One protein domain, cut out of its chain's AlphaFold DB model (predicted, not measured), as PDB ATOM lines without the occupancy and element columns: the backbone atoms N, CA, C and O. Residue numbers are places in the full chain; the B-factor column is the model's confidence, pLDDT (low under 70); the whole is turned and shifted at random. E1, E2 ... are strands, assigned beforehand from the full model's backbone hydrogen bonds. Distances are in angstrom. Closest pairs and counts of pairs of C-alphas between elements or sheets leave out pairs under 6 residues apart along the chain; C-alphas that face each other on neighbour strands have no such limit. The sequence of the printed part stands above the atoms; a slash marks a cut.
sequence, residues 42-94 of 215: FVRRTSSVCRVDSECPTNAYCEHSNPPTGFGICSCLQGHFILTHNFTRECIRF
ATOM      1  N   PHE A  42     -51.256 -17.054 -39.262       63.75
ATOM      2  CA  PHE A  42     -50.767 -16.474 -40.497       63.75
ATOM      3  C   PHE A  42     -49.641 -17.353 -41.022       63.75
ATOM      4  O   PHE A  42     -48.654 -17.640 -40.338       63.75
ATOM      5  N   VAL A  43     -49.849 -17.827 -42.244       74.94
ATOM      6  CA  VAL A  43     -48.952 -18.748 -42.920       74.94
ATOM      7  C   VAL A  43     -47.646 -18.012 -43.217       74.94
ATOM      8  O   VAL A  43     -47.649 -16.917 -43.778       74.94
ATOM      9  N   ARG A  44     -46.520 -18.617 -42.829       82.12
ATOM     10  CA  ARG A  44     -45.177 -18.125 -43.177       82.12
ATOM     11  C   ARG A  44     -44.563 -18.804 -44.395       82.12
ATOM     12  O   ARG A  44     -43.613 -18.266 -44.948       82.12
ATOM     13  N   ARG A  45     -45.096 -19.954 -44.817       81.94
ATOM     14  CA  ARG A  45     -44.631 -20.707 -45.993       81.94
ATOM     15  C   ARG A  45     -45.399 -20.290 -47.239       81.94
ATOM     16  O   ARG A  45     -46.620 -20.400 -47.267       81.94
ATOM     17  N   THR A  46     -44.706 -19.813 -48.269       75.69
ATOM     18  CA  THR A  46     -45.343 -19.216 -49.461       75.69
ATOM     19  C   THR A  46     -45.880 -20.252 -50.431       75.69
ATOM     20  O   THR A  46     -46.469 -19.878 -51.444       75.69
ATOM     21  N   SER A  47     -45.683 -21.541 -50.139       79.75
ATOM     22  CA  SER A  47     -45.922 -22.667 -51.045       79.75
ATOM     23  C   SER A  47     -45.160 -22.559 -52.376       79.75
ATOM     24  O   SER A  47     -45.447 -23.316 -53.299       79.75
ATOM     25  N   SER A  48     -44.197 -21.635 -52.482       86.25
ATOM     26  CA  SER A  48     -43.279 -21.520 -53.615       86.25
ATOM     27  C   SER A  48     -42.087 -22.441 -53.390       86.25
ATOM     28  O   SER A  48     -41.471 -22.399 -52.324       86.25
ATOM     29  N   VAL A  49     -41.767 -23.265 -54.386       91.00
ATOM     30  CA  VAL A  49     -40.579 -24.130 -54.372       91.00
ATOM     31  C   VAL A  49     -39.344 -23.288 -54.673       91.00
ATOM     32  O   VAL A  49     -39.395 -22.428 -55.548       91.00
ATOM     33  N   CYS A  50     -38.246 -23.557 -53.972       92.94
ATOM     34  CA  CYS A  50     -36.965 -22.886 -54.168       92.94
ATOM     35  C   CYS A  50     -35.800 -23.874 -54.111       92.94
ATOM     36  O   CYS A  50     -35.909 -24.961 -53.541       92.94
ATOM     37  N   ARG A  51     -34.662 -23.496 -54.687       93.38
ATOM     38  CA  ARG A  51     -33.369 -24.172 -54.481       93.38
ATOM     39  C   ARG A  51     -32.421 -23.333 -53.635       93.38
ATOM     40  O   ARG A  51     -31.696 -23.890 -52.812       93.38
ATOM     41  N   VAL A  52     -32.448 -22.019 -53.842       92.56
ATOM     42  CA  VAL A  52     -31.608 -21.013 -53.180       92.56
ATOM     43  C   VAL A  52     -32.459 -19.831 -52.714       92.56
ATOM     44  O   VAL A  52     -33.544 -19.594 -53.245       92.56
ATOM     45  N   ASP A  53     -31.953 -19.059 -51.754       92.00
ATOM     46  CA  ASP A  53     -32.688 -17.941 -51.142       92.00
ATOM     47  C   ASP A  53     -33.083 -16.841 -52.138       92.00
ATOM     48  O   ASP A  53     -34.123 -16.212 -51.978       92.00
ATOM     49  N   SER A  54     -32.302 -16.631 -53.202       91.75
ATOM     50  CA  SER A  54     -32.577 -15.599 -54.214       91.75
ATOM     51  C   SER A  54     -33.812 -15.879 -55.079       91.75
ATOM     52  O   SER A  54     -34.257 -14.991 -55.797       91.75
ATOM     53  N   GLU A  55     -34.345 -17.104 -55.052       92.25
ATOM     54  CA  GLU A  55     -35.600 -17.461 -55.731       92.25
ATOM     55  C   GLU A  55     -36.839 -17.068 -54.906       92.25
ATOM     56  O   GLU A  55     -37.965 -17.120 -55.403       92.25
ATOM     57  N   CYS A  56     -36.646 -16.675 -53.645       92.56
ATOM     58  CA  CYS A  56     -37.715 -16.297 -52.735       92.56
ATOM     59  C   CYS A  56     -38.012 -14.786 -52.776       92.56
ATOM     60  O   CYS A  56     -37.142 -13.986 -53.122       92.56
ATOM     61  N   PRO A  57     -39.242 -14.366 -52.408       91.12
ATOM     62  CA  PRO A  57     -39.575 -12.948 -52.288       91.12
ATOM     63  C   PRO A  57     -38.727 -12.255 -51.211       91.12
ATOM     64  O   PRO A  57     -38.176 -12.898 -50.317       91.12
ATOM     65  N   THR A  58     -38.662 -10.924 -51.259       90.81
ATOM     66  CA  THR A  58     -37.965 -10.120 -50.244       90.81
ATOM     67  C   THR A  58     -38.446 -10.482 -48.838       90.81
ATOM     68  O   THR A  58     -39.639 -10.678 -48.620       90.81
ATOM     69  N   ASN A  59     -37.522 -10.538 -47.874       93.44
ATOM     70  CA  ASN A  59     -37.767 -10.968 -46.490       93.44
ATOM     71  C   ASN A  59     -38.194 -12.440 -46.340       93.44
ATOM     72  O   ASN A  59     -38.911 -12.788 -45.397       93.44
ATOM     73  N   ALA A  60     -37.736 -13.312 -47.237       94.38
ATOM     74  CA  ALA A  60     -37.876 -14.759 -47.131       94.38
ATOM     75  C   ALA A  60     -36.532 -15.473 -47.327       94.38
ATOM     76  O   ALA A  60     -35.569 -14.889 -47.816       94.38
ATOM     77  N   TYR A  61     -36.491 -16.742 -46.934       94.06
ATOM     78  CA  TYR A  61     -35.372 -17.658 -47.146       94.06
ATOM     79  C   TYR A  61     -35.894 -19.010 -47.643       94.06
ATOM     80  O   TYR A  61     -37.077 -19.327 -47.473       94.06
ATOM     81  N   CYS A  62     -35.027 -19.802 -48.266       93.94
ATOM     82  CA  CYS A  62     -35.359 -21.132 -48.744       93.94
ATOM     83  C   CYS A  62     -35.209 -22.152 -47.609       93.94
ATOM     84  O   CYS A  62     -34.107 -22.456 -47.159       93.94
ATOM     85  N   GLU A  63     -36.331 -22.678 -47.119       92.94
ATOM     86  CA  GLU A  63     -36.362 -23.685 -46.058       92.94
ATOM     87  C   GLU A  63     -36.321 -25.092 -46.676       92.94
ATOM     88  O   GLU A  63     -37.299 -25.552 -47.276       92.94
ATOM     89  N   HIS A  64     -35.193 -25.797 -46.541       90.94
ATOM     90  CA  HIS A  64     -35.053 -27.187 -46.998       90.94
ATOM     91  C   HIS A  64     -35.581 -28.184 -45.963       90.94
ATOM     92  O   HIS A  64     -35.438 -28.001 -44.754       90.94
ATOM     93  N   SER A  65     -36.162 -29.288 -46.438       85.25
ATOM     94  CA  SER A  65     -36.504 -30.423 -45.578       85.25
ATOM     95  C   SER A  65     -35.250 -31.181 -45.141       85.25
ATOM     96  O   SER A  65     -34.264 -31.222 -45.870       85.25
ATOM     97  N   ASN A  66     -35.316 -31.855 -43.992       81.25
ATOM     98  CA  ASN A  66     -34.292 -32.806 -43.560       81.25
ATOM     99  C   ASN A  66     -34.828 -34.242 -43.708       81.25
ATOM    100  O   ASN A  66     -35.840 -34.549 -43.075       81.25
ATOM    101  N   PRO A  67     -34.181 -35.131 -44.494       81.31
ATOM    102  CA  PRO A  67     -32.959 -34.922 -45.284       81.31
ATOM    103  C   PRO A  67     -33.175 -34.027 -46.529       81.31
ATOM    104  O   PRO A  67     -34.289 -33.981 -47.062       81.31
ATOM    105  N   PRO A  68     -32.128 -33.322 -47.006       79.06
ATOM    106  CA  PRO A  68     -32.248 -32.374 -48.112       79.06
ATOM    107  C   PRO A  68     -32.513 -33.088 -49.440       79.06
ATOM    108  O   PRO A  68     -31.721 -33.907 -49.898       79.06
ATOM    109  N   THR A  69     -33.622 -32.736 -50.091       80.62
ATOM    110  CA  THR A  69     -34.040 -33.271 -51.403       80.62
ATOM    111  C   THR A  69     -33.507 -32.445 -52.581       80.62
ATOM    112  O   THR A  69     -33.868 -32.690 -53.731       80.62
ATOM    113  N   GLY A  70     -32.666 -31.438 -52.306       83.12
ATOM    114  CA  GLY A  70     -32.198 -30.446 -53.283       83.12
ATOM    115  C   GLY A  70     -33.208 -29.331 -53.586       83.12
ATOM    116  O   GLY A  70     -32.873 -28.393 -54.307       83.12
ATOM    117  N   PHE A  71     -34.413 -29.413 -53.016       89.75
ATOM    118  CA  PHE A  71     -35.460 -28.400 -53.097       89.75
ATOM    119  C   PHE A  71     -35.944 -28.033 -51.691       89.75
ATOM    120  O   PHE A  71     -35.923 -28.854 -50.773       89.75
ATOM    121  N   GLY A  72     -36.374 -26.792 -51.534       92.56
ATOM    122  CA  GLY A  72     -36.979 -26.243 -50.333       92.56
ATOM    123  C   GLY A  72     -38.267 -25.496 -50.656       92.56
ATOM    124  O   GLY A  72     -38.734 -25.469 -51.800       92.56
ATOM    125  N   ILE A  73     -38.852 -24.896 -49.627       91.69
ATOM    126  CA  ILE A  73     -40.026 -24.031 -49.735       91.69
ATOM    127  C   ILE A  73     -39.646 -22.661 -49.188       91.69
ATOM    128  O   ILE A  73     -39.022 -22.559 -48.135       91.69
ATOM    129  N   CYS A  74     -40.035 -21.601 -49.888       92.94
ATOM    130  CA  CYS A  74     -39.792 -20.251 -49.407       92.94
ATOM    131  C   CYS A  74     -40.608 -19.967 -48.139       92.94
ATOM    132  O   CYS A  74     -41.833 -20.135 -48.101       92.94
ATOM    133  N   SER A  75     -39.913 -19.471 -47.123       93.06
ATOM    134  CA  SER A  75     -40.459 -19.158 -45.809       93.06
ATOM    135  C   SER A  75     -40.107 -17.726 -45.427       93.06
ATOM    136  O   SER A  75     -38.952 -17.314 -45.518       93.06
ATOM    137  N   CYS A  76     -41.097 -16.946 -44.992       94.19
ATOM    138  CA  CYS A  76     -40.856 -15.590 -44.516       94.19
ATOM    139  C   CYS A  76     -39.957 -15.595 -43.275       94.19
ATOM    140  O   CYS A  76     -40.087 -16.449 -42.387       94.19
ATOM    141  N   LEU A  77     -39.084 -14.593 -43.188       93.81
ATOM    142  CA  LEU A  77     -38.242 -14.350 -42.023       93.81
ATOM    143  C   LEU A  77     -39.084 -14.134 -40.758       93.81
ATOM    144  O   LEU A  77     -40.270 -13.790 -40.796       93.81
ATOM    145  N   GLN A  78     -38.448 -14.285 -39.596       90.06
ATOM    146  CA  GLN A  78     -39.073 -13.913 -38.332       90.06
ATOM    147  C   GLN A  78     -39.546 -12.455 -38.381       90.06
ATOM    148  O   GLN A  78     -38.875 -11.590 -38.938       90.06
ATOM    149  N   GLY A  79     -40.727 -12.178 -37.830       89.75
ATOM    150  CA  GLY A  79     -41.305 -10.833 -37.915       89.75
ATOM    151  C   GLY A  79     -42.183 -10.598 -39.146       89.75
ATOM    152  O   GLY A  79     -42.819  -9.551 -39.226       89.75
ATOM    153  N   HIS A  80     -42.230 -11.547 -40.085       92.50
ATOM    154  CA  HIS A  80     -42.922 -11.388 -41.358       92.50
ATOM    155  C   HIS A  80     -43.969 -12.481 -41.575       92.50
ATOM    156  O   HIS A  80     -43.876 -13.588 -41.034       92.50
ATOM    157  N   PHE A  81     -44.976 -12.152 -42.373       91.56
ATOM    158  CA  PHE A  81     -46.014 -13.068 -42.821       91.56
ATOM    159  C   PHE A  81     -46.316 -12.820 -44.293       91.56
ATOM    160  O   PHE A  81     -45.950 -11.789 -44.855       91.56
ATOM    161  N   ILE A  82     -46.969 -13.791 -44.915       90.56
ATOM    162  CA  ILE A  82     -47.278 -13.717 -46.335       90.56
ATOM    163  C   ILE A  82     -48.556 -12.930 -46.502       90.56
ATOM    164  O   ILE A  82     -49.603 -13.339 -45.997       90.56
ATOM    165  N   LEU A  83     -48.474 -11.857 -47.274       89.19
ATOM    166  CA  LEU A  83     -49.643 -11.187 -47.803       89.19
ATOM    167  C   LEU A  83     -49.714 -11.437 -49.306       89.19
ATOM    168  O   LEU A  83     -48.710 -11.357 -50.014       89.19
ATOM    169  N   THR A  84     -50.905 -11.797 -49.784       87.88
ATOM    170  CA  THR A  84     -51.173 -11.895 -51.220       87.88
ATOM    171  C   THR A  84     -52.015 -10.700 -51.627       87.88
ATOM    172  O   THR A  84     -53.167 -10.599 -51.215       87.88
ATOM    173  N   HIS A  85     -51.452  -9.814 -52.439       83.50
ATOM    174  CA  HIS A  85     -52.131  -8.624 -52.934       83.50
ATOM    175  C   HIS A  85     -51.867  -8.507 -54.437       83.50
ATOM    176  O   HIS A  85     -50.742  -8.692 -54.872       83.50
ATOM    177  N   ASN A  86     -52.891  -8.253 -55.261       85.56
ATOM    178  CA  ASN A  86     -52.742  -8.186 -56.727       85.56
ATOM    179  C   ASN A  86     -51.971  -9.373 -57.351       85.56
ATOM    180  O   ASN A  86     -51.150  -9.186 -58.245       85.56
ATOM    181  N   PHE A  87     -52.228 -10.598 -56.881       83.75
ATOM    182  CA  PHE A  87     -51.541 -11.831 -57.305       83.75
ATOM    183  C   PHE A  87     -50.037 -11.908 -56.983       83.75
ATOM    184  O   PHE A  87     -49.426 -12.941 -57.263       83.75
ATOM    185  N   THR A  88     -49.437 -10.895 -56.347       84.69
ATOM    186  CA  THR A  88     -48.071 -10.977 -55.815       84.69
ATOM    187  C   THR A  88     -48.101 -11.496 -54.382       84.69
ATOM    188  O   THR A  88     -48.982 -11.156 -53.591       84.69
ATOM    189  N   ARG A  89     -47.163 -12.395 -54.056       85.94
ATOM    190  CA  ARG A  89     -46.952 -12.911 -52.698       85.94
ATOM    191  C   ARG A  89     -45.717 -12.251 -52.123       85.94
ATOM    192  O   ARG A  89     -44.617 -12.476 -52.621       85.94
ATOM    193  N   GLU A  90     -45.901 -11.487 -51.061       88.94
ATOM    194  CA  GLU A  90     -44.826 -10.732 -50.427       88.94
ATOM    195  C   GLU A  90     -44.761 -11.060 -48.938       88.94
ATOM    196  O   GLU A  90     -45.784 -11.293 -48.289       88.94
ATOM    197  N   CYS A  91     -43.545 -11.104 -48.392       92.44
ATOM    198  CA  CYS A  91     -43.335 -11.249 -46.958       92.44
ATOM    199  C   CYS A  91     -43.285  -9.862 -46.321       92.44
ATOM    200  O   CYS A  91     -42.290  -9.138 -46.426       92.44
ATOM    201  N   ILE A  92     -44.370  -9.506 -45.641       92.00
ATOM    202  CA  ILE A  92     -44.563  -8.191 -45.035       92.00
ATOM    203  C   ILE A  92     -44.378  -8.299 -43.527       92.00
ATOM    204  O   ILE A  92     -44.768  -9.285 -42.899       92.00
ATOM    205  N   ARG A  93     -43.752  -7.282 -42.934       93.06
ATOM    206  CA  ARG A  93     -43.539  -7.211 -41.489       93.06
ATOM    207  C   ARG A  93     -44.867  -6.975 -40.770       93.06
ATOM    208  O   ARG A  93     -45.605  -6.059 -41.135       93.06
ATOM    209  N   PHE A  94     -45.149  -7.741 -39.719       91.56
ATOM    210  CA  PHE A  94     -46.291  -7.440 -38.854       91.56
ATOM    211  C   PHE A  94     -46.020  -6.222 -37.964       91.56
ATOM    212  O   PHE A  94     -44.877  -5.943 -37.581       91.56
TER     213      PHE A  94
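AT A GLANCE: This is residues 42 to 94 of the 215 residues of an uncharacterized protein of Culex quinquefasciatus (UniProt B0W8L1). A three-stranded sheet, E1 E3 E2, has the hairpin E4 and E5 set crosswise at one end, a small sandwich of two sheets only partly face to face. The printed part has 53 residues, with no named helix and five strands, E1 to E5 in chain order; both sheets are antiparallel and the class is all strand. It is compact, radius of gyration of the C-alphas 10.7 A, but elongated, 32 by 21 by 17 A.

IN THESE COORDINATES: E1, residues 45 to 50, spans 11.4 A from C-alpha 45 at (-44.631, -20.707, -45.993). E2, 60 to 64, and E3, 72 to 76, each span 12.7 A. E4, 80 to 85, spans 15.0 A; E5, 88 to 93, spans 15.5 A, ending at (-43.539, -7.211, -41.489).

HOW THE PARTS SIT: Inner strand E3 pairs with E1 through N 46 and O 74, 2.9 A, and with E2, its hairpin partner, through N 61 and O 75, 2.9 A. In the hairpin E4 and E5, N 83 and O 90 are 2.9 A apart. The strands of the two sheets stand at 76 degrees; the closest C-alphas of E3 and E5, Cys 76 and Cys 91, are 5.6 A apart.

THE WHOLE: The printed part has no cut and no long link. The farthest C-alphas, Pro 67 and Asn 86, are 35.2 A apart. Residue 42 is under pLDDT 70.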